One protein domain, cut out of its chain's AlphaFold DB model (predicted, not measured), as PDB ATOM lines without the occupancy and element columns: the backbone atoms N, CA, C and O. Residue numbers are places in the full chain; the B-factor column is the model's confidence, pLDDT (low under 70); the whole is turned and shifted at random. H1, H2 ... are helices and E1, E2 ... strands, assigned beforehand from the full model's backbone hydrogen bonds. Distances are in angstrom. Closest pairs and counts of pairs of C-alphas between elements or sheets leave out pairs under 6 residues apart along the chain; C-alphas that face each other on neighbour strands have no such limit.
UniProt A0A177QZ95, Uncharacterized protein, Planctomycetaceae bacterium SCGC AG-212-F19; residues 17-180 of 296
ATOM      1  N   ALA A  17      12.411  16.619 -31.940       38.41
ATOM      2  CA  ALA A  17      12.534  17.910 -32.588       38.41
ATOM      3  C   ALA A  17      11.867  18.906 -31.645       38.41
ATOM      4  O   ALA A  17      10.676  18.778 -31.347       38.41
ATOM      5  N   THR A  18      12.654  19.819 -31.081       37.16
ATOM      6  CA  THR A  18      12.107  20.926 -30.320       37.16
ATOM      7  C   THR A  18      11.147  21.609 -31.277       37.16
ATOM      8  O   THR A  18      11.566  22.154 -32.297       37.16
ATOM      9  N   VAL A  19       9.847  21.464 -31.011       40.94
ATOM     10  CA  VAL A  19       8.800  22.173 -31.739       40.94
ATOM     11  C   VAL A  19       9.033  23.631 -31.386       40.94
ATOM     12  O   VAL A  19       8.567  24.122 -30.361       40.94
ATOM     13  N   ARG A  20       9.902  24.285 -32.161       49.28
ATOM     14  CA  ARG A  20      10.077  25.725 -32.107       49.28
ATOM     15  C   ARG A  20       8.694  26.289 -32.379       49.28
ATOM     16  O   ARG A  20       8.089  25.924 -33.385       49.28
ATOM     17  N   ALA A  21       8.195  27.100 -31.451       54.09
ATOM     18  CA  ALA A  21       7.050  27.942 -31.734       54.09
ATOM     19  C   ALA A  21       7.405  28.717 -33.003       54.09
ATOM     20  O   ALA A  21       8.415  29.424 -33.042       54.09
ATOM     21  N   ASP A  22       6.649  28.465 -34.059       70.12
ATOM     22  CA  ASP A  22       6.834  29.161 -35.320       70.12
ATOM     23  C   ASP A  22       6.284  30.584 -35.143       70.12
ATOM     24  O   ASP A  22       5.431  30.825 -34.287       70.12
ATOM     25  N   ALA A  23       6.734  31.549 -35.941       82.56
ATOM     26  CA  ALA A  23       6.242  32.922 -35.895       82.56
ATOM     27  C   ALA A  23       4.709  32.996 -36.045       82.56
ATOM     28  O   ALA A  23       4.084  33.907 -35.506       82.56
ATOM     29  N   PHE A  24       4.081  31.994 -36.673       89.25
ATOM     30  CA  PHE A  24       2.628  31.816 -36.662       89.25
ATOM     31  C   PHE A  24       2.030  31.788 -35.246       89.25
ATOM     32  O   PHE A  24       0.973  32.374 -35.016       89.25
ATOM     33  N   ASP A  25       2.676  31.138 -34.277       86.62
ATOM     34  CA  ASP A  25       2.185  30.986 -32.902       86.62
ATOM     35  C   ASP A  25       2.175  32.312 -32.125       86.62
ATOM     36  O   ASP A  25       1.379  32.468 -31.199       86.62
ATOM     37  N   HIS A  26       2.969  33.298 -32.549       87.56
ATOM     38  CA  HIS A  26       3.024  34.625 -31.925       87.56
ATOM     39  C   HIS A  26       1.845  35.528 -32.306       87.56
ATOM     40  O   HIS A  26       1.540  36.477 -31.585       87.56
ATOM     41  N   TYR A  27       1.119  35.203 -33.378       92.31
ATOM     42  CA  TYR A  27      -0.148  35.856 -33.709       92.31
ATOM     43  C   TYR A  27      -1.254  35.327 -32.789       92.31
ATOM     44  O   TYR A  27      -2.012  34.412 -33.130       92.31
ATOM     45  N   ILE A  28      -1.290  35.851 -31.570       91.25
ATOM     46  CA  ILE A  28      -2.314  35.573 -30.556       91.25
ATOM     47  C   ILE A  28      -3.521  36.502 -30.733       91.25
ATOM     48  O   ILE A  28      -3.453  37.453 -31.510       91.25
ATOM     49  N   ASN A  29      -4.625  36.247 -30.026       92.81
ATOM     50  CA  ASN A  29      -5.881  36.967 -30.256       92.81
ATOM     51  C   ASN A  29      -5.725  38.491 -30.108       92.81
ATOM     52  O   ASN A  29      -6.181  39.238 -30.963       92.81
ATOM     53  N   THR A  30      -4.970  38.956 -29.109       91.00
ATOM     54  CA  THR A  30      -4.707  40.393 -28.891       91.00
ATOM     55  C   THR A  30      -3.911  41.058 -30.016       91.00
ATOM     56  O   THR A  30      -4.008  42.268 -30.213       91.00
ATOM     57  N   VAL A  31      -3.112  40.288 -30.761       93.25
ATOM     58  CA  VAL A  31      -2.453  40.776 -31.979       93.25
ATOM     59  C   VAL A  31      -3.459  40.808 -33.125       93.25
ATOM     60  O   VAL A  31      -3.509  41.789 -33.864       93.25
ATOM     61  N   LEU A  32      -4.285  39.764 -33.258       95.50
ATOM     62  CA  LEU A  32      -5.301  39.692 -34.307       95.50
ATOM     63  C   LEU A  32      -6.353  40.802 -34.191       95.50
ATOM     64  O   LEU A  32      -6.821  41.295 -35.210       95.50
ATOM     65  N   GLU A  33      -6.694  41.232 -32.977       94.88
ATOM     66  CA  GLU A  33      -7.647  42.324 -32.725       94.88
ATOM     67  C   GLU A  33      -7.207  43.658 -33.342       94.88
ATOM     68  O   GLU A  33      -8.049  44.490 -33.664       94.88
ATOM     69  N   LYS A  34      -5.900  43.849 -33.562       94.75
ATOM     70  CA  LYS A  34      -5.336  45.062 -34.169       94.75
ATOM     71  C   LYS A  34      -5.276  45.017 -35.693       94.75
ATOM     72  O   LYS A  34      -5.044  46.042 -36.323       94.75
ATOM     73  N   VAL A  35      -5.450  43.838 -36.291       95.44
ATOM     74  CA  VAL A  35      -5.270  43.601 -37.732       95.44
ATOM     75  C   VAL A  35      -6.099  44.538 -38.615       95.44
ATOM     76  O   VAL A  35      -5.534  45.006 -39.604       95.44
ATOM     77  N   PRO A  36      -7.376  44.852 -38.308       93.94
ATOM     78  CA  PRO A  36      -8.170  45.742 -39.157       93.94
ATOM     79  C   PRO A  36      -7.556  47.133 -39.355       93.94
ATOM     80  O   PRO A  36      -7.743  47.725 -40.415       93.94
ATOM     81  N   ASP A  37      -6.800  47.616 -38.365       93.69
ATOM     82  CA  ASP A  37      -6.224  48.963 -38.333       93.69
ATOM     83  C   ASP A  37      -4.691  48.961 -38.500       93.69
ATOM     84  O   ASP A  37      -4.050  50.008 -38.410       93.69
ATOM     85  N   ALA A  38      -4.076  47.792 -38.708       93.94
ATOM     86  CA  ALA A  38      -2.626  47.651 -38.718       93.94
ATOM     87  C   ALA A  38      -1.996  47.990 -40.077       93.94
ATOM     88  O   ALA A  38      -2.449  47.555 -41.141       93.94
ATOM     89  N   ASP A  39      -0.852  48.675 -40.033       91.56
ATOM     90  CA  ASP A  39       0.003  48.849 -41.203       91.56
ATOM     91  C   ASP A  39       0.515  47.494 -41.711       91.56
ATOM     92  O   ASP A  39       0.944  46.629 -40.948       91.56
ATOM     93  N   GLY A  40       0.525  47.311 -43.033       92.44
ATOM     94  CA  GLY A  40       0.976  46.055 -43.638       92.44
ATOM     95  C   GLY A  40      -0.087  44.960 -43.678       92.44
ATOM     96  O   GLY A  40       0.229  43.823 -44.029       92.44
ATOM     97  N   VAL A  41      -1.345  45.298 -43.413       96.50
ATOM     98  CA  VAL A  41      -2.508  44.441 -43.638       96.50
ATOM     99  C   VAL A  41      -3.381  45.047 -44.737       96.50
ATOM    100  O   VAL A  41      -3.484  46.265 -44.871       96.50
ATOM    101  N   LYS A  42      -4.025  44.197 -45.540       97.69
ATOM    102  CA  LYS A  42      -5.016  44.620 -46.532       97.69
ATOM    103  C   LYS A  42      -6.321  43.853 -46.350       97.69
ATOM    104  O   LYS A  42      -6.323  42.631 -46.468       97.69
ATOM    105  N   GLU A  43      -7.434  44.552 -46.128       98.19
ATOM    106  CA  GLU A  43      -8.766  43.938 -46.225       98.19
ATOM    107  C   GLU A  43      -9.037  43.535 -47.679       98.19
ATOM    108  O   GLU A  43      -8.848  44.327 -48.611       98.19
ATOM    109  N   ILE A  44      -9.442  42.285 -47.891       98.31
ATOM    110  CA  ILE A  44      -9.615  41.707 -49.221       98.31
ATOM    111  C   ILE A  44     -10.940  40.959 -49.317       98.31
ATOM    112  O   ILE A  44     -11.337  40.214 -48.428       98.31
ATOM    113  N   LYS A  45     -11.626  41.131 -50.449       98.12
ATOM    114  CA  LYS A  45     -12.857  40.386 -50.751       98.12
ATOM    115  C   LYS A  45     -12.574  39.029 -51.386       98.12
ATOM    116  O   LYS A  45     -13.414  38.147 -51.336       98.12
ATOM    117  N   GLN A  46     -11.404  38.880 -51.997       97.69
ATOM    118  CA  GLN A  46     -10.961  37.659 -52.651       97.69
ATOM    119  C   GLN A  46      -9.459  37.512 -52.436       97.69
ATOM    120  O   GLN A  46      -8.711  38.478 -52.582       97.69
ATOM    121  N   LEU A  47      -9.035  36.304 -52.084       98.25
ATOM    122  CA  LEU A  47      -7.647  35.878 -52.039       98.25
ATOM    123  C   LEU A  47      -7.377  35.045 -53.291       98.25
ATOM    124  O   LEU A  47      -7.901  33.939 -53.428       98.25
ATOM    125  N   THR A  48      -6.577  35.584 -54.206       97.19
ATOM    126  CA  THR A  48      -6.196  34.912 -55.454       97.19
ATOM    127  C   THR A  48      -4.847  34.194 -55.312       97.19
ATOM    128  O   THR A  48      -4.072  34.517 -54.406       97.19
ATOM    129  N   PRO A  49      -4.519  33.241 -56.207       96.00
ATOM    130  CA  PRO A  49      -3.200  32.615 -56.248       96.00
ATOM    131  C   PRO A  49      -2.043  33.614 -56.337       96.00
ATOM    132  O   PRO A  49      -1.070  33.463 -55.605       96.00
ATOM    133  N   ASP A  50      -2.168  34.660 -57.158       95.94
ATOM    134  CA  ASP A  50      -1.123  35.684 -57.304       95.94
ATOM    135  C   ASP A  50      -0.896  36.438 -55.988       95.94
ATOM    136  O   ASP A  50       0.237  36.588 -55.541       95.94
ATOM    137  N   MET A  51      -1.977  36.805 -55.288       97.69
ATOM    138  CA  MET A  51      -1.876  37.444 -53.974       97.69
ATOM    139  C   MET A  51      -1.210  36.535 -52.938       97.69
ATOM    140  O   MET A  51      -0.487  37.028 -52.075       97.69
ATOM    141  N   ILE A  52      -1.439  35.219 -53.010       96.75
ATOM    142  CA  ILE A  52      -0.737  34.261 -52.152       96.75
ATOM    143  C   ILE A  52       0.745  34.249 -52.498       96.75
ATOM    144  O   ILE A  52       1.564  34.383 -51.597       96.75
ATOM    145  N   LEU A  53       1.098  34.108 -53.776       95.31
ATOM    146  CA  LEU A  53       2.489  34.044 -54.226       95.31
ATOM    147  C   LEU A  53       3.278  35.297 -53.837       95.31
ATOM    148  O   LEU A  53       4.398  35.171 -53.347       95.31
ATOM    149  N   ASP A  54       2.671  36.475 -53.965       96.81
ATOM    150  CA  ASP A  54       3.284  37.752 -53.594       96.81
ATOM    151  C   ASP A  54       3.524  37.885 -52.078       96.81
ATOM    152  O   ASP A  54       4.371  38.669 -51.651       96.81
ATOM    153  N   ASN A  55       2.793  37.126 -51.249       96.81
ATOM    154  CA  ASN A  55       2.786  37.260 -49.787       96.81
ATOM    155  C   ASN A  55       3.076  35.935 -49.046       96.81
ATOM    156  O   ASN A  55       2.822  35.825 -47.846       96.81
ATOM    157  N   ASN A  56       3.635  34.919 -49.713       92.31
ATOM    158  CA  ASN A  56       3.831  33.579 -49.137       92.31
ATOM    159  C   ASN A  56       5.070  33.426 -48.241       92.31
ATOM    160  O   ASN A  56       5.393  32.313 -47.843       92.31
ATOM    161  N   ARG A  57       5.794  34.513 -47.963       90.62
ATOM    162  CA  ARG A  57       7.013  34.525 -47.132       90.62
ATOM    163  C   ARG A  57       7.009  35.641 -46.095       90.62
ATOM    164  O   ARG A  57       8.060  36.055 -45.613       90.62
ATOM    165  N   ILE A  58       5.825  36.166 -45.782       91.12
ATOM    166  CA  ILE A  58       5.681  37.195 -44.751       91.12
ATOM    167  C   ILE A  58       5.976  36.618 -43.363       91.12
ATOM    168  O   ILE A  58       6.560  37.299 -42.526       91.12
ATOM    169  N   ILE A  59       5.626  35.356 -43.125       88.12
ATOM    170  CA  ILE A  59       5.997  34.644 -41.903       88.12
ATOM    171  C   ILE A  59       7.328  33.913 -42.151       88.12
ATOM    172  O   ILE A  59       7.426  33.183 -43.140       88.12
ATOM    173  N   PRO A  60       8.362  34.114 -41.307       83.19
ATOM    174  CA  PRO A  60       9.628  33.392 -41.425       83.19
ATOM    175  C   PRO A  60       9.425  31.877 -41.467       83.19
ATOM    176  O   PRO A  60       8.565  31.361 -40.768       83.19
ATOM    177  N   ASP A  61      10.223  31.178 -42.277       81.62
ATOM    178  CA  ASP A  61      10.237  29.710 -42.402       81.62
ATOM    179  C   ASP A  61       8.917  29.048 -42.867       81.62
ATOM    180  O   ASP A  61       8.834  27.821 -42.949       81.62
ATOM    181  N   VAL A  62       7.923  29.842 -43.283       86.94
ATOM    182  CA  VAL A  62       6.629  29.381 -43.807       86.94
ATOM    183  C   VAL A  62       6.485  29.791 -45.272       86.94
ATOM    184  O   VAL A  62       6.735  30.939 -45.632       86.94
ATOM    185  N   ALA A  63       6.063  28.857 -46.130       90.88
ATOM    186  CA  ALA A  63       5.852  29.078 -47.566       90.88
ATOM    187  C   ALA A  63       4.365  29.297 -47.912       90.88
ATOM    188  O   ALA A  63       3.857  28.755 -48.895       90.88
ATOM    189  N   SER A  64       3.660  30.066 -47.088       94.75
ATOM    190  CA  SER A  64       2.209  30.268 -47.158       94.75
ATOM    191  C   SER A  64       1.849  31.712 -46.887       94.75
ATOM    192  O   SER A  64       2.505  32.393 -46.099       94.75
ATOM    193  N   ALA A  65       0.783  32.184 -47.530       97.38
ATOM    194  CA  ALA A  65       0.229  33.481 -47.188       97.38
ATOM    195  C   ALA A  65      -0.553  33.361 -45.882       97.38
ATOM    196  O   ALA A  65      -1.290  32.394 -45.671       97.38
ATOM    197  N   MET A  66      -0.403  34.359 -45.015       97.62
ATOM    198  CA  MET A  66      -1.181  34.454 -43.791       97.62
ATOM    199  C   MET A  66      -2.377  35.369 -44.018       97.62
ATOM    200  O   MET A  66      -2.220  36.545 -44.349       97.62
ATOM    201  N   ILE A  67      -3.572  34.829 -43.799       98.38
ATOM    202  CA  ILE A  67      -4.792  35.621 -43.697       98.38
ATOM    203  C   ILE A  67      -5.328  35.590 -42.272       98.38
ATOM    204  O   ILE A  67      -5.141  34.630 -41.517       98.38
ATOM    205  N   VAL A  68      -6.027  36.658 -41.931       98.44
ATOM    206  CA  VAL A  68      -6.821  36.773 -40.717       98.44
ATOM    207  C   VAL A  68      -8.272  36.854 -41.144       98.44
ATOM    208  O   VAL A  68      -8.610  37.581 -42.078       98.44
ATOM    209  N   VAL A  69      -9.122  36.080 -40.485       98.56
ATOM    210  CA  VAL A  69     -10.549  36.020 -40.785       98.56
ATOM    211  C   VAL A  69     -11.314  36.353 -39.519       98.56
ATOM    212  O   VAL A  69     -11.107  35.724 -38.485       98.56
ATOM    213  N   GLN A  70     -12.200  37.339 -39.606       98.50
ATOM    214  CA  GLN A  70     -13.266  37.501 -38.628       98.50
ATOM    215  C   GLN A  70     -14.416  36.614 -39.092       98.50
ATOM    216  O   GLN A  70     -14.916  36.808 -40.199       98.50
ATOM    217  N   THR A  71     -14.787  35.623 -38.286       98.12
ATOM    218  CA  THR A  71     -15.840  34.656 -38.614       98.12
ATOM    219  C   THR A  71     -17.220  35.304 -38.571       98.12
ATOM    220  O   THR A  71     -17.390  36.421 -38.072       98.12
ATOM    221  N   ASN A  72     -18.234  34.593 -39.058       97.19
ATOM    222  CA  ASN A  72     -19.626  35.033 -38.968       97.19
ATOM    223  C   ASN A  72     -20.095  35.246 -37.517       97.19
ATOM    224  O   ASN A  72     -20.993  36.055 -37.279       97.19
ATOM    225  N   GLU A  73     -19.472  34.569 -36.547       95.31
ATOM    226  CA  GLU A  73     -19.720  34.750 -35.109       95.31
ATOM    227  C   GLU A  73     -18.820  35.824 -34.465       95.31
ATOM    228  O   GLU A  73     -18.789  35.973 -33.243       95.31
ATOM    229  N   GLY A  74     -18.074  36.585 -35.273       95.88
ATOM    230  CA  GLY A  74     -17.235  37.694 -34.825       95.88
ATOM    231  C   GLY A  74     -15.919  37.274 -34.167       95.88
ATOM    232  O   GLY A  74     -15.217  38.134 -33.632       95.88
ATOM    233  N   ARG A  75     -15.563  35.984 -34.200       97.12
ATOM    234  CA  ARG A  75     -14.294  35.482 -33.658       97.12
ATOM    235  C   ARG A  75     -13.158  35.695 -34.644       97.12
ATOM    236  O   ARG A  75     -13.375  35.743 -35.848       97.12
ATOM    237  N   LEU A  76     -11.940  35.815 -34.128       98.12
ATOM    238  CA  LEU A  76     -10.753  35.996 -34.953       98.12
ATOM    239  C   LEU A  76     -10.042  34.663 -35.154       98.12
ATOM    240  O   LEU A  76      -9.743  33.939 -34.200       98.12
ATOM    241  N   ALA A  77      -9.750  34.367 -36.412       98.31
ATOM    242  CA  ALA A  77      -8.979  33.218 -36.829       98.31
ATOM    243  C   ALA A  77      -7.743  33.659 -37.610       98.31
ATOM    244  O   ALA A  77      -7.802  34.575 -38.430       98.31
ATOM    245  N   LYS A  78      -6.628  32.967 -37.390       97.88
ATOM    246  CA  LYS A  78      -5.437  33.040 -38.245       97.88
ATOM    247  C   LYS A  78      -5.357  31.795 -39.112       97.88
ATOM    248  O   LYS A  78      -5.582  30.691 -38.616       97.88
ATOM    249  N   VAL A  79      -5.020  31.965 -40.385       98.38
ATOM    250  CA  VAL A  79      -5.018  30.884 -41.375       98.38
ATOM    251  C   VAL A  79      -3.796  31.030 -42.280       98.38
ATOM    252  O   VAL A  79      -3.566  32.095 -42.850       98.38
ATOM    253  N   LEU A  80      -3.020  29.956 -42.418       97.94
ATOM    254  CA  LEU A  80      -1.975  29.821 -43.433       97.94
ATOM    255  C   LEU A  80      -2.549  29.104 -44.648       97.94
ATOM    256  O   LEU A  80      -3.103  28.008 -44.521       97.94
ATOM    257  N   VAL A  81      -2.422  29.729 -45.814       97.44
ATOM    258  CA  VAL A  81      -3.047  29.268 -47.054       97.44
ATOM    259  C   VAL A  81      -2.027  29.205 -48.188       97.44
ATOM    260  O   VAL A  81      -1.238  30.132 -48.388       97.44
ATOM    261  N   GLN A  82      -2.097  28.129 -48.970       97.06
ATOM    262  CA  GLN A  82      -1.377  27.963 -50.230       97.06
ATOM    263  C   GLN A  82      -2.339  27.766 -51.395       97.06
ATOM    264  O   GLN A  82      -3.329  27.040 -51.291       97.06
ATOM    265  N   ALA A  83      -1.979  28.337 -52.541       94.56
ATOM    266  CA  ALA A  83      -2.506  27.909 -53.825       94.56
ATOM    267  C   ALA A  83      -1.703  26.688 -54.290       94.56
ATOM    268  O   ALA A  83      -0.475  26.739 -54.372       94.56
ATOM    269  N   ALA A  84      -2.386  25.586 -54.583       91.62
ATOM    270  CA  ALA A  84      -1.748  24.345 -54.999       91.62
ATOM    271  C   ALA A  84      -2.543  23.656 -56.113       91.62
ATOM    272  O   ALA A  84      -3.655  24.047 -56.462       91.62
ATOM    273  N   ARG A  85      -1.959  22.595 -56.677       90.50
ATOM    274  CA  ARG A  85      -2.626  21.714 -57.640       90.50
ATOM    275  C   ARG A  85      -2.576  20.280 -57.158       90.50
ATOM    276  O   ARG A  85      -1.512  19.779 -56.791       90.50
ATOM    277  N   LYS A  86      -3.716  19.594 -57.194       87.81
ATOM    278  CA  LYS A  86      -3.790  18.163 -56.897       87.81
ATOM    279  C   LYS A  86      -3.845  17.381 -58.202       87.81
ATOM    280  O   LYS A  86      -4.721  17.619 -59.026       87.81
ATOM    281  N   ARG A  87      -2.910  16.443 -58.381       85.88
ATOM    282  CA  ARG A  87      -2.964  15.481 -59.490       85.88
ATOM    283  C   ARG A  87      -4.146  14.536 -59.303       85.88
ATOM    284  O   ARG A  87      -4.355  14.033 -58.200       85.88
ATOM    285  N   LEU A  88      -4.874  14.297 -60.384       82.12
ATOM    286  CA  LEU A  88      -5.946  13.317 -60.469       82.12
ATOM    287  C   LEU A  88      -5.475  12.120 -61.297       82.12
ATOM    288  O   LEU A  88      -4.712  12.277 -62.249       82.12
ATOM    289  N   ASN A  89      -5.969  10.933 -60.951       76.31
ATOM    290  CA  ASN A  89      -5.834   9.735 -61.780       76.31
ATOM    291  C   ASN A  89      -6.969   9.701 -62.818       76.31
ATOM    292  O   ASN A  89      -7.757   8.760 -62.848       76.31
ATOM    293  N   ASP A  90      -7.092  10.766 -63.609       75.62
ATOM    294  CA  ASP A  90      -8.083  10.905 -64.678       75.62
ATOM    295  C   ASP A  90      -7.355  11.260 -65.983       75.62
ATOM    296  O   ASP A  90      -6.503  12.153 -66.011       75.62
ATOM    297  N   GLU A  91      -7.674  10.538 -67.057       68.88
ATOM    298  CA  GLU A  91      -7.070  10.700 -68.383       68.88
ATOM    299  C   GLU A  91      -7.443  12.037 -69.046       68.88
ATOM    300  O   GLU A  91      -6.685  12.540 -69.876       68.88
ATOM    301  N   LYS A  92      -8.585  12.639 -68.683       69.69
ATOM    302  CA  LYS A  92      -9.096  13.874 -69.304       69.69
ATOM    303  C   LYS A  92      -8.725  15.138 -68.537       69.69
ATOM    304  O   LYS A  92      -8.529  16.184 -69.153       69.69
ATOM    305  N   LYS A  93      -8.625  15.063 -67.209       68.81
ATOM    306  CA  LYS A  93      -8.233  16.188 -66.349       68.81
ATOM    307  C   LYS A  93      -7.217  15.712 -65.324       68.81
ATOM    308  O   LYS A  93      -7.565  15.223 -64.259       68.81
ATOM    309  N   THR A  94      -5.940  15.882 -65.643       76.25
ATOM    310  CA  THR A  94      -4.842  15.327 -64.839       76.25
ATOM    311  C   THR A  94      -4.560  16.119 -63.561       76.25
ATOM    312  O   THR A  94      -3.844  15.624 -62.688       76.25
ATOM    313  N   GLN A  95      -5.084  17.346 -63.427       82.75
ATOM    314  CA  GLN A  95      -4.889  18.212 -62.260       82.75
ATOM    315  C   GLN A  95      -6.105  19.110 -61.991       82.75
ATOM    316  O   GLN A  95      -6.795  19.529 -62.920       82.75
ATOM    317  N   VAL A  96      -6.324  19.443 -60.717       87.44
ATOM    318  CA  VAL A  96      -7.292  20.456 -60.266       87.44
ATOM    319  C   VAL A  96      -6.618  21.478 -59.363       87.44
ATOM    320  O   VAL A  96      -5.760  21.116 -58.549       87.44
ATOM    321  N   ASP A  97      -7.006  22.744 -59.510       91.38
ATOM    322  CA  ASP A  97      -6.595  23.807 -58.598       91.38
ATOM    323  C   ASP A  97      -7.288  23.619 -57.245       91.38
ATOM    324  O   ASP A  97      -8.467  23.266 -57.160       91.38
ATOM    325  N   ILE A  98      -6.524  23.835 -56.180       94.19
ATOM    326  CA  ILE A  98      -6.968  23.701 -54.799       94.19
ATOM    327  C   ILE A  98      -6.407  24.844 -53.966       94.19
ATOM    328  O   ILE A  98      -5.322  25.368 -54.238       94.19
ATOM    329  N   PHE A  99      -7.119  25.173 -52.897       95.75
ATOM    330  CA  PHE A  99      -6.542  25.918 -51.788       95.75
ATOM    331  C   PHE A  99      -6.227  24.940 -50.663       95.75
ATOM    332  O   PHE A  99      -7.088  24.179 -50.224       95.75
ATOM    333  N   LEU A 100      -4.977  24.937 -50.213       96.88
ATOM    334  CA  LEU A 100      -4.549  24.177 -49.050       96.88
ATOM    335  C   LEU A 100      -4.514  25.125 -47.856       96.88
ATOM    336  O   LEU A 100      -3.694  26.040 -47.819       96.88
ATOM    337  N   ILE A 101      -5.383  24.893 -46.876       97.81
ATOM    338  CA  ILE A 101      -5.200  25.465 -45.545       97.81
ATOM    339  C   ILE A 101      -4.157  24.597 -44.848       97.81
ATOM    340  O   ILE A 101      -4.451  23.481 -44.409       97.81
ATOM    341  N   GLU A 102      -2.930  25.100 -44.762       95.62
ATOM    342  CA  GLU A 102      -1.845  24.394 -44.084       95.62
ATOM    343  C   GLU A 102      -2.117  24.292 -42.593       95.62
ATOM    344  O   GLU A 102      -2.003  23.211 -42.027       95.62
ATOM    345  N   ARG A 103      -2.514  25.402 -41.965       96.12
ATOM    346  CA  ARG A 103      -2.786  25.488 -40.530       96.12
ATOM    347  C   ARG A 103      -3.755  26.624 -40.247       96.12
ATOM    348  O   ARG A 103      -3.694  27.667 -40.893       96.12
ATOM    349  N   TYR A 104      -4.617  26.447 -39.256       97.94
ATOM    350  CA  TYR A 104      -5.487  27.508 -38.764       97.94
ATOM    351  C   TYR A 104      -5.748  27.381 -37.265       97.94
ATOM    352  O   TYR A 104      -5.646  26.291 -36.695       97.94
ATOM    353  N   ALA A 105      -6.087  28.501 -36.634       97.38
ATOM    354  CA  ALA A 105      -6.558  28.547 -35.257       97.38
ATOM    355  C   ALA A 105      -7.568  29.686 -35.085       97.38
ATOM    356  O   ALA A 105      -7.293  30.812 -35.501       97.38
ATOM    357  N   THR A 106      -8.693  29.381 -34.445       97.94
ATOM    358  CA  THR A 106      -9.779  30.309 -34.116       97.94
ATOM    359  C   THR A 106      -9.806  30.530 -32.613       97.94
ATOM    360  O   THR A 106      -9.865  29.571 -31.834       97.94
ATOM    361  N   TYR A 107      -9.757  31.790 -32.192       96.06
ATOM    362  CA  TYR A 107      -9.687  32.155 -30.784       96.06
ATOM    363  C   TYR A 107     -11.063  32.387 -30.166       96.06
ATOM    364  O   TYR A 107     -12.006  32.853 -30.809       96.06
ATOM    365  N   LYS A 108     -11.168  32.089 -28.871       92.19
ATOM    366  CA  LYS A 108     -12.311  32.458 -28.043       92.19
ATOM    367  C   LYS A 108     -12.293  33.970 -27.820       92.19
ATOM    368  O   LYS A 108     -11.305  34.512 -27.320       92.19
ATOM    369  N   ALA A 109     -13.405  34.633 -28.132       88.19
ATOM    370  CA  ALA A 109     -13.557  36.067 -27.909       88.19
ATOM    371  C   ALA A 109     -13.285  36.445 -26.440       88.19
ATOM    372  O   ALA A 109     -13.715  35.745 -25.520       88.19
ATOM    373  N   GLY A 110     -12.571  37.554 -26.228       84.12
ATOM    374  CA  GLY A 110     -12.238  38.075 -24.898       84.12
ATOM    375  C   GLY A 110     -11.119  37.330 -24.162       84.12
ATOM    376  O   GLY A 110     -10.844  37.648 -23.008       84.12
ATOM    377  N   THR A 111     -10.467  36.356 -24.802       85.75
ATOM    378  CA  THR A 111      -9.286  35.670 -24.253       85.75
ATOM    379  C   THR A 111      -8.047  36.013 -25.066       85.75
ATOM    380  O   THR A 111      -8.145  36.310 -26.253       85.75
ATOM    381  N   GLU A 112      -6.862  35.951 -24.461       84.12
ATOM    382  CA  GLU A 112      -5.628  36.269 -25.191       84.12
ATOM    383  C   GLU A 112      -5.159  35.105 -26.076       84.12
ATOM    384  O   GLU A 112      -4.665  35.322 -27.183       84.12
ATOM    385  N   ARG A 113      -5.278  33.863 -25.581       87.50
ATOM    386  CA  ARG A 113      -4.684  32.672 -26.211       87.50
ATOM    387  C   ARG A 113      -5.605  31.453 -26.264       87.50
ATOM    388  O   ARG A 113      -5.178  30.428 -26.788       87.50
ATOM    389  N   ALA A 114      -6.831  31.521 -25.740       86.19
ATOM    390  CA  ALA A 114      -7.715  30.358 -25.742       86.19
ATOM    391  C   ALA A 114      -8.189  30.061 -27.166       86.19
ATOM    392  O   ALA A 114      -8.867  30.872 -27.797       86.19
ATOM    393  N   VAL A 115      -7.822  28.889 -27.674       91.06
ATOM    394  CA  VAL A 115      -8.198  28.412 -29.007       91.06
ATOM    395  C   VAL A 115      -9.433  27.528 -28.873       91.06
ATOM    396  O   VAL A 115      -9.421  26.566 -28.108       91.06
ATOM    397  N   ILE A 116     -10.497  27.841 -29.614       94.38
ATOM    398  CA  ILE A 116     -11.713  27.011 -29.642       94.38
ATOM    399  C   ILE A 116     -11.620  25.899 -30.684       94.38
ATOM    400  O   ILE A 116     -12.119  24.800 -30.465       94.38
ATOM    401  N   VAL A 117     -10.963  26.189 -31.806       96.06
ATOM    402  CA  VAL A 117     -10.821  25.294 -32.949       96.06
ATOM    403  C   VAL A 117      -9.463  25.542 -33.578       96.06
ATOM    404  O   VAL A 117      -9.053  26.682 -33.777       96.06
ATOM    405  N   GLN A 118      -8.763  24.466 -33.908       96.62
ATOM    406  CA  GLN A 118      -7.542  24.503 -34.700       96.62
ATOM    407  C   GLN A 118      -7.458  23.256 -35.564       96.62
ATOM    408  O   GLN A 118      -7.984  22.199 -35.211       96.62
ATOM    409  N   GLY A 119      -6.741  23.367 -36.670       95.06
ATOM    410  CA  GLY A 119      -6.504  22.249 -37.561       95.06
ATOM    411  C   GLY A 119      -5.421  22.562 -38.575       95.06
ATOM    412  O   GLY A 119      -4.828  23.641 -38.578       95.06
ATOM    413  N   GLN A 120      -5.145  21.582 -39.423       96.50
ATOM    414  CA  GLN A 120      -4.087  21.646 -40.420       96.50
ATOM    415  C   GLN A 120      -4.397  20.736 -41.605       96.50
ATOM    416  O   GLN A 120      -5.180  19.794 -41.472       96.50
ATOM    417  N   ASN A 121      -3.741  20.996 -42.734       95.69
ATOM    418  CA  ASN A 121      -3.796  20.197 -43.957       95.69
ATOM    419  C   ASN A 121      -5.216  19.974 -44.508       95.69
ATOM    420  O   ASN A 121      -5.586  18.855 -44.874       95.69
ATOM    421  N   VAL A 122      -6.017  21.040 -44.581       97.06
ATOM    422  CA  VAL A 122      -7.362  20.981 -45.165       97.06
ATOM    423  C   VAL A 122      -7.302  21.361 -46.639       97.06
ATOM    424  O   VAL A 122      -6.944  22.483 -46.994       97.06
ATOM    425  N   TYR A 123      -7.687  20.425 -47.501       96.44
ATOM    426  CA  TYR A 123      -7.816  20.651 -48.938       96.44
ATOM    427  C   TYR A 123      -9.198  21.215 -49.263       96.44
ATOM    428  O   TYR A 123     -10.214  20.565 -49.008       96.44
ATOM    429  N   LEU A 124      -9.235  22.397 -49.869       96.75
ATOM    430  CA  LEU A 124     -10.443  22.988 -50.426       96.75
ATOM    431  C   LEU A 124     -10.449  22.789 -51.943       96.75
ATOM    432  O   LEU A 124      -9.551  23.256 -52.646       96.75
ATOM    433  N   PHE A 125     -11.470  22.083 -52.425       95.00
ATOM    434  CA  PHE A 125     -11.784  21.907 -53.845       95.00
ATOM    435  C   PHE A 125     -12.914  22.854 -54.252       95.00
ATOM    436  O   PHE A 125     -13.597  23.400 -53.385       95.00
ATOM    437  N   ASP A 126     -13.101  23.072 -55.555       94.62
ATOM    438  CA  ASP A 126     -14.133  23.983 -56.064       94.62
ATOM    439  C   ASP A 126     -15.498  23.754 -55.388       94.62
ATOM    440  O   ASP A 126     -15.959  22.619 -55.235       94.62
ATOM    441  N   GLY A 127     -16.127  24.844 -54.949       94.19
ATOM    442  CA  GLY A 127     -17.419  24.836 -54.267       94.19
ATOM    443  C   GLY A 127     -17.367  24.468 -52.782       94.19
ATOM    444  O   GLY A 127     -18.396  24.573 -52.104       94.19
ATOM    445  N   PHE A 128     -16.207  24.072 -52.246       97.44
ATOM    446  CA  PHE A 128     -16.071  23.794 -50.819       97.44
ATOM    447  C   PHE A 128     -16.246  25.077 -50.014       97.44
ATOM    448  O   PHE A 128     -15.749  26.151 -50.364       97.44
ATOM    449  N   GLN A 129     -16.950  24.934 -48.899       98.06
ATOM    450  CA  GLN A 129     -17.204  26.001 -47.949       98.06
ATOM    451  C   GLN A 129     -16.701  25.550 -46.585       98.06
ATOM    452  O   GLN A 129     -16.963  24.422 -46.179       98.06
ATOM    453  N   PHE A 130     -15.944  26.394 -45.899       98.50
ATOM    454  CA  PHE A 130     -15.245  26.038 -44.672       98.50
ATOM    455  C   PHE A 130     -15.708  26.929 -43.524       98.50
ATOM    456  O   PHE A 130     -15.765  28.151 -43.666       98.50
ATOM    457  N   SER A 131     -16.034  26.310 -42.392       98.31
ATOM    458  CA  SER A 131     -16.297  27.018 -41.142       98.31
ATOM    459  C   SER A 131     -15.052  26.946 -40.265       98.31
ATOM    460  O   SER A 131     -14.605  25.860 -39.899       98.31
ATOM    461  N   LEU A 132     -14.505  28.107 -39.919       98.19
ATOM    462  CA  LEU A 132     -13.384  28.254 -38.990       98.19
ATOM    463  C   LEU A 132     -13.835  28.071 -37.538       98.19
ATOM    464  O   LEU A 132     -13.031  27.710 -36.681       98.19
ATOM    465  N   ASP A 133     -15.124  28.272 -37.283       96.38
ATOM    466  CA  ASP A 133     -15.767  28.055 -35.990       96.38
ATOM    467  C   ASP A 133     -16.083  26.585 -35.693       96.38
ATOM    468  O   ASP A 133     -16.169  26.203 -34.528       96.38
ATOM    469  N   LEU A 134     -16.222  25.754 -36.730       96.19
ATOM    470  CA  LEU A 134     -16.414  24.302 -36.605       96.19
ATOM    471  C   LEU A 134     -15.173  23.495 -37.010       96.19
ATOM    472  O   LEU A 134     -15.067  22.320 -36.671       96.19
ATOM    473  N   GLY A 135     -14.248  24.104 -37.752       96.81
ATOM    474  CA  GLY A 135     -13.007  23.479 -38.209       96.81
ATOM    475  C   GLY A 135     -13.187  22.447 -39.317       96.81
ATOM    476  O   GLY A 135     -12.396  21.508 -39.432       96.81
ATOM    477  N   GLN A 136     -14.236  22.584 -40.127       97.06
ATOM    478  CA  GLN A 136     -14.598  21.593 -41.136       97.06
ATOM    479  C   GLN A 136     -15.268  22.210 -42.365       97.06
ATOM    480  O   GLN A 136     -15.766  23.339 -42.340       97.06
ATOM    481  N   VAL A 137     -15.290  21.432 -43.448       97.50
ATOM    482  CA  VAL A 137     -16.079  21.743 -44.642       97.50
ATOM    483  C   VAL A 137     -17.559  21.553 -44.310       97.50
ATOM    484  O   VAL A 137     -17.945  20.524 -43.759       97.50
ATOM    485  N   VAL A 138     -18.384  22.541 -44.643       97.25
ATOM    486  CA  VAL A 138     -19.812  22.573 -44.318       97.25
ATOM    487  C   VAL A 138     -20.659  22.924 -45.544       97.25
ATOM    488  O   VAL A 138     -20.174  23.577 -46.467       97.25
ATOM    489  N   PRO A 139     -21.938  22.516 -45.589       95.19
ATOM    490  CA  PRO A 139     -22.880  23.037 -46.572       95.19
ATOM    491  C   PRO A 139     -23.181  24.527 -46.331       95.19
ATOM    492  O   PRO A 139     -23.063  25.029 -45.214       95.19
ATOM    493  N   ALA A 140     -23.676  25.212 -47.368       90.94
ATOM    494  CA  ALA A 140     -24.044  26.635 -47.308       90.94
ATOM    495  C   ALA A 140     -25.063  26.977 -46.203       90.94
ATOM    496  O   ALA A 140     -25.111  28.107 -45.727       90.94
ATOM    497  N   THR A 141     -25.882  26.005 -45.789       90.94
ATOM    498  CA  THR A 141     -26.908  26.169 -44.750       90.94
ATOM    499  C   THR A 141     -26.338  26.375 -43.346       90.94
ATOM    500  O   THR A 141     -27.074  26.829 -42.476       90.94
ATOM    501  N   LEU A 142     -25.057  26.068 -43.114       92.19
ATOM    502  CA  LEU A 142     -24.390  26.214 -41.814       92.19
ATOM    503  C   LEU A 142     -23.503  27.467 -41.729       92.19
ATOM    504  O   LEU A 142     -22.521  27.457 -40.997       92.19
ATOM    505  N   ALA A 143     -23.838  28.521 -42.483       92.56
ATOM    506  CA  ALA A 143     -23.160  29.824 -42.446       92.56
ATOM    507  C   ALA A 143     -21.615  29.723 -42.466       92.56
ATOM    508  O   ALA A 143     -20.949  30.120 -41.508       92.56
ATOM    509  N   PRO A 144     -21.027  29.167 -43.541       97.12
ATOM    510  CA  PRO A 144     -19.579  29.043 -43.654       97.12
ATOM    511  C   PRO A 144     -18.892  30.405 -43.653       97.12
ATOM    512  O   PRO A 144     -19.451  31.392 -44.127       97.12
ATOM    513  N   ASP A 145     -17.648  30.431 -43.183       98.25
ATOM    514  CA  ASP A 145     -16.842  31.651 -43.131       98.25
ATOM    515  C   ASP A 145     -16.113  31.898 -44.448       98.25
ATOM    516  O   ASP A 145     -15.955  33.041 -44.865       98.25
ATOM    517  N   LEU A 146     -15.678  30.824 -45.114       98.50
ATOM    518  CA  LEU A 146     -14.887  30.874 -46.337       98.50
ATOM    519  C   LEU A 146     -15.506  30.004 -47.430       98.50
ATOM    520  O   LEU A 146     -16.021  28.919 -47.157       98.50
ATOM    521  N   ARG A 147     -15.383  30.436 -48.685       98.06
ATOM    522  CA  ARG A 147     -15.738  29.654 -49.875       98.06
ATOM    523  C   ARG A 147     -14.602  29.668 -50.879       98.06
ATOM    524  O   ARG A 147     -14.073  30.730 -51.200       98.06
ATOM    525  N   PHE A 148     -14.263  28.494 -51.397       97.44
ATOM    526  CA  PHE A 148     -13.315  28.358 -52.494       97.44
ATOM    527  C   PHE A 148     -14.052  28.178 -53.823       97.44
ATOM    528  O   PHE A 148     -14.971  27.365 -53.934       97.44
ATOM    529  N   THR A 149     -13.631  28.946 -54.825       96.06
ATOM    530  CA  THR A 149     -14.142  28.890 -56.195       96.06
ATOM    531  C   THR A 149     -12.973  28.674 -57.148       96.06
ATOM    532  O   THR A 149     -12.000  29.421 -57.108       96.06
ATOM    533  N   ALA A 150     -13.090  27.677 -58.019       92.12
ATOM    534  CA  ALA A 150     -12.182  27.415 -59.130       92.12
ATOM    535  C   ALA A 150     -13.005  27.070 -60.378       92.12
ATOM    536  O   ALA A 150     -13.172  25.906 -60.742       92.12
ATOM    537  N   LYS A 151     -13.549  28.107 -61.024       85.44
ATOM    538  CA  LYS A 151     -14.400  27.972 -62.212       85.44
ATOM    539  C   LYS A 151     -13.640  28.344 -63.473       85.44
ATOM    540  O   LYS A 151     -12.952  29.358 -63.527       85.44
ATOM    541  N   GLU A 152     -13.834  27.563 -64.523       75.00
ATOM    542  CA  GLU A 152     -13.419  27.939 -65.873       75.00
ATOM    543  C   GLU A 152     -14.495  28.851 -66.483       75.00
ATOM    544  O   GLU A 152     -15.674  28.490 -66.540       75.00
ATOM    545  N   LYS A 153     -14.114  30.059 -66.909       64.50
ATOM    546  CA  LYS A 153     -15.009  31.045 -67.524       64.50
ATOM    547  C   LYS A 153     -14.413  31.513 -68.850       64.50
ATOM    548  O   LYS A 153     -13.661  32.486 -68.916       64.50
ATOM    549  N   GLY A 154     -14.765  30.807 -69.923       68.81
ATOM    550  CA  GLY A 154     -14.159  31.028 -71.239       68.81
ATOM    551  C   GLY A 154     -12.669  30.676 -71.213       68.81
ATOM    552  O   GLY A 154     -12.307  29.603 -70.746       68.81
ATOM    553  N   GLU A 155     -11.804  31.584 -71.671       62.88
ATOM    554  CA  GLU A 155     -10.341  31.392 -71.672       62.88
ATOM    555  C   GLU A 155      -9.661  31.702 -70.322       62.88
ATOM    556  O   GLU A 155      -8.452  31.520 -70.188       62.88
ATOM    557  N   LYS A 156     -10.399  32.191 -69.315       64.25
ATOM    558  CA  LYS A 156      -9.844  32.553 -68.001       64.25
ATOM    559  C   LYS A 156     -10.396  31.641 -66.910       64.25
ATOM    560  O   LYS A 156     -11.604  31.426 -66.834       64.25
ATOM    561  N   SER A 157      -9.524  31.136 -66.038       76.50
ATOM    562  CA  SER A 157      -9.950  30.507 -64.788       76.50
ATOM    563  C   SER A 157     -10.124  31.576 -63.707       76.50
ATOM    564  O   SER A 157      -9.253  32.415 -63.479       76.50
ATOM    565  N   GLU A 158     -11.280  31.571 -63.053       88.62
ATOM    566  CA  GLU A 158     -11.532  32.338 -61.838       88.62
ATOM    567  C   GLU A 158     -11.236  31.418 -60.646       88.62
ATOM    568  O   GLU A 158     -12.037  30.540 -60.319       88.62
ATOM    569  N   VAL A 159     -10.061  31.604 -60.034       94.31
ATOM    570  CA  VAL A 159      -9.596  30.837 -58.870       94.31
ATOM    571  C   VAL A 159      -9.379  31.788 -57.698       94.31
ATOM    572  O   VAL A 159      -8.504  32.652 -57.757       94.31
ATOM    573  N   TYR A 160     -10.175  31.650 -56.639       96.88
ATOM    574  CA  TYR A 160     -10.057  32.476 -55.437       96.88
ATOM    575  C   TYR A 160     -10.741  31.854 -54.217       96.88
ATOM    576  O   TYR A 160     -11.678  31.061 -54.327       96.88
ATOM    577  N   LEU A 161     -10.294  32.280 -53.039       98.00
ATOM    578  CA  LEU A 161     -10.977  32.098 -51.761       98.00
ATOM    579  C   LEU A 161     -11.640  33.420 -51.362       98.00
ATOM    580  O   LEU A 161     -11.034  34.476 -51.515       98.00
ATOM    581  N   GLU A 162     -12.861  33.388 -50.846       98.12
ATOM    582  CA  GLU A 162     -13.580  34.589 -50.405       98.12
ATOM    583  C   GLU A 162     -14.288  34.360 -49.065       98.12
ATOM    584  O   GLU A 162     -14.675  33.220 -48.775       98.12
ATOM    585  N   PRO A 163     -14.481  35.411 -48.247       98.25
ATOM    586  CA  PRO A 163     -15.329  35.323 -47.075       98.25
ATOM    587  C   PRO A 163     -16.810  35.274 -47.480       98.25
ATOM    588  O   PRO A 163     -17.212  35.842 -48.499       98.25
ATOM    589  N   VAL A 164     -17.638  34.606 -46.678       97.62
ATOM    590  CA  VAL A 164     -19.081  34.459 -46.919       97.62
ATOM    591  C   VAL A 164     -19.880  35.006 -45.739       97.62
ATOM    592  O   VAL A 164     -19.493  34.853 -44.586       97.62
ATOM    593  N   GLY A 165     -21.027  35.625 -46.031       96.19
ATOM    594  CA  GLY A 165     -21.915  36.173 -45.009       96.19
ATOM    595  C   GLY A 165     -21.374  37.477 -44.428       96.19
ATOM    596  O   GLY A 165     -21.110  38.421 -45.169       96.19
ATOM    597  N   ASN A 166     -21.244  37.520 -43.104       96.75
ATOM    598  CA  ASN A 166     -20.687  38.652 -42.361       96.75
ATOM    599  C   ASN A 166     -19.183  38.498 -42.101       96.75
ATOM    600  O   ASN A 166     -18.577  39.405 -41.526       96.75
ATOM    601  N   ALA A 167     -18.591  37.366 -42.497       98.25
ATOM    602  CA  ALA A 167     -17.168  37.147 -42.348       98.25
ATOM    603  C   ALA A 167     -16.364  38.200 -43.124       98.25
ATOM    604  O   ALA A 167     -16.754  38.660 -44.203       98.25
ATOM    605  N   LYS A 168     -15.210  38.568 -42.577       98.62
ATOM    606  CA  LYS A 168     -14.258  39.498 -43.195       98.62
ATOM    607  C   LYS A 168     -12.889  38.856 -43.266       98.62
ATOM    608  O   LYS A 168     -12.533  38.062 -42.399       98.62
ATOM    609  N   MET A 169     -12.124  39.211 -44.291       98.62
ATOM    610  CA  MET A 169     -10.823  38.617 -44.560       98.62
ATOM    611  C   MET A 169      -9.780  39.702 -44.795       98.62
ATOM    612  O   MET A 169      -9.971  40.618 -45.594       98.62
ATOM    613  N   TRP A 170      -8.646  39.554 -44.124       98.69
ATOM    614  CA  TRP A 170      -7.489  40.418 -44.261       98.69
ATOM    615  C   TRP A 170      -6.271  39.593 -44.648       98.69
ATOM    616  O   TRP A 170      -6.007  38.548 -44.057       98.69
ATOM    617  N   LEU A 171      -5.516  40.071 -45.632       98.44
ATOM    618  CA  LEU A 171      -4.238  39.504 -46.038       98.44
ATOM    619  C   LEU A 171      -3.105  40.257 -45.362       98.44
ATOM    620  O   LEU A 171      -3.018  41.484 -45.448       98.44
ATOM    621  N   LEU A 172      -2.215  39.504 -44.731       97.31
ATOM    622  CA  LEU A 172      -0.987  40.041 -44.190       97.31
ATOM    623  C   LEU A 172       0.025  40.255 -45.326       97.31
ATOM    624  O   LEU A 172       0.381  39.314 -46.029       97.31
ATOM    625  N   THR A 173       0.488  41.493 -45.493       96.50
ATOM    626  CA  THR A 173       1.467  41.894 -46.528       96.50
ATOM    627  C   THR A 173       2.830  42.279 -45.954       96.50
ATOM    628  O   THR A 173       3.805  42.418 -46.689       96.50
ATOM    629  N   LYS A 174       2.916  42.455 -44.631       94.06
ATOM    630  CA  LYS A 174       4.153  42.641 -43.862       94.06
ATOM    631  C   LYS A 174       3.985  41.998 -42.483       94.06
ATOM    632  O   LYS A 174       2.857  41.946 -42.002       94.06
ATOM    633  N   PRO A 175       5.060  41.532 -41.824       90.19
ATOM    634  CA  PRO A 175       4.950  41.004 -40.469       90.19
ATOM    635  C   PRO A 175       4.458  42.093 -39.510       90.19
ATOM    636  O   PRO A 175       4.946  43.223 -39.576       90.19
ATOM    637  N   LEU A 176       3.543  41.754 -38.596       90.62
ATOM    638  CA  LEU A 176       3.156  42.683 -37.534       90.62
ATOM    639  C   LEU A 176       4.271  42.762 -36.482       90.62
ATOM    640  O   LEU A 176       4.688  41.711 -35.980       90.62
ATOM    641  N   PRO A 177       4.747  43.965 -36.106       85.38
ATOM    642  CA  PRO A 177       5.785  44.125 -35.089       85.38
ATOM    643  C   PRO A 177       5.439  43.453 -33.757       85.38
ATOM    644  O   PRO A 177       6.321  42.916 -33.098       85.38
ATOM    645  N   GLU A 178       4.163  43.429 -33.370       84.31
ATOM    646  CA  GLU A 178       3.704  42.804 -32.125       84.31
ATOM    647  C   GLU A 178       3.737  41.274 -32.134       84.31
ATOM    648  O   GLU A 178       3.733  40.665 -31.067       84.31
ATOM    649  N   ALA A 179       3.778  40.655 -33.315       83.00
ATOM    650  CA  ALA A 179       4.002  39.220 -33.469       83.00
ATOM    651  C   ALA A 179       5.469  38.886 -33.768       83.00
ATOM    652  O   ALA A 179       5.804  37.710 -33.948       83.00
ATOM    653  N   ALA A 180       6.351  39.891 -33.849       73.69
ATOM    654  CA  ALA A 180       7.765  39.634 -34.049       73.69
ATOM    655  C   ALA A 180       8.269  38.728 -32.917       73.69
ATOM    656  O   ALA A 180       7.932  38.962 -31.750       73.69
TER     657      ALA A 180
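AT A GLANCE: This is residues 17 to 180 of the 296 residues of an uncharacterized protein of Planctomycetaceae bacterium SCGC AG-212-F19 (UniProt A0A177QZ95). What is the overall shape? A twisted wall of six strands, E1 E9 E2 E3 E4 E5, stands partly face to face with a small sheet, E6 E7 E8, as a sandwich; E3, E4 and E5 make a long ribbon, and H3 packs beside E2 and E3. What is it made of? The printed part has 164 residues with three short named helices and nine named strands, in the order H1 H2 E1 H3 E2 E3 E4 E5 E6 E7 E8 E9; both sheets are antiparallel and the class is mostly strand. It is compact, with a radius of gyration of the C-alphas of 15.7 A and spans of 49 by 35 by 33 A.

IN THESE COORDINATES: Where is the large sheet? E1 is residues 41 to 43, E9 168 to 172, E2 65 to 70, E3 76 to 87, 32.9 A long, E4 95 to 107, 34.8 A, and E5 115 to 124, 22.2 A. C-alpha 95 is at (-4.889, 18.212, -62.260) and C-alpha 107 at (-9.687, 32.155, -30.784). Where is the rest? E6 is residues 129 to 131, E7 146 to 153, 21.2 A, and E8 156 to 163, 21.8 A; H1 is 23 to 26, from C-alpha 23 at (6.242, 32.922, -35.895), H2 29 to 32 and H3 49 to 54.

HOW THE PARTS SIT: How is the large sheet joined? E2 E3 E4 E5 form a meander, each strand the antiparallel neighbour of the one before, with N 67 and O 79 at 2.9 A, N 84 and O 98 at 3.0 A, and N 106 and O 117 at 2.8 A within hydrogen-bond range. E3 bends by 51 degrees at residue 83 and E5 by 78 degrees at residue 121. E1, H3, E2 are a split strand-helix-strand unit, two strands running the same way with E9 between them, and its crossover is right-handed; N 42 and O 171 are 2.9 A apart, N 68 and O 170 2.8 A. How does the small sheet stand? E6 E7 E8 are a second meander, with N 130 and O 146 at 2.8 A and N 149 and O 160 at 2.9 A; between the sheets, the closest C-alphas of E4 and E7 are those of Asp 97 and Ala 150, 6.7 A. Where are the helices? H3 is on the large sheet at a height of 6.0 A, over none of its strands, while H1 and H2 only graze it. Every O i to N i+4 pair of H3 is within hydrogen-bond range; H1 and H2 are too short for such a pair.

THE WHOLE: How far does it reach? The two C-alphas farthest apart, those of Glu 91 and Gly 110, are 51.6 A apart. Which link is long, and is there a cut? The link E6 to E7, residues 132 to 145, is long, and the printed part has no cut. Where is confidence low? The pLDDT is under 70 at residues 17 to 21, 91 to 93 and 153 to 156.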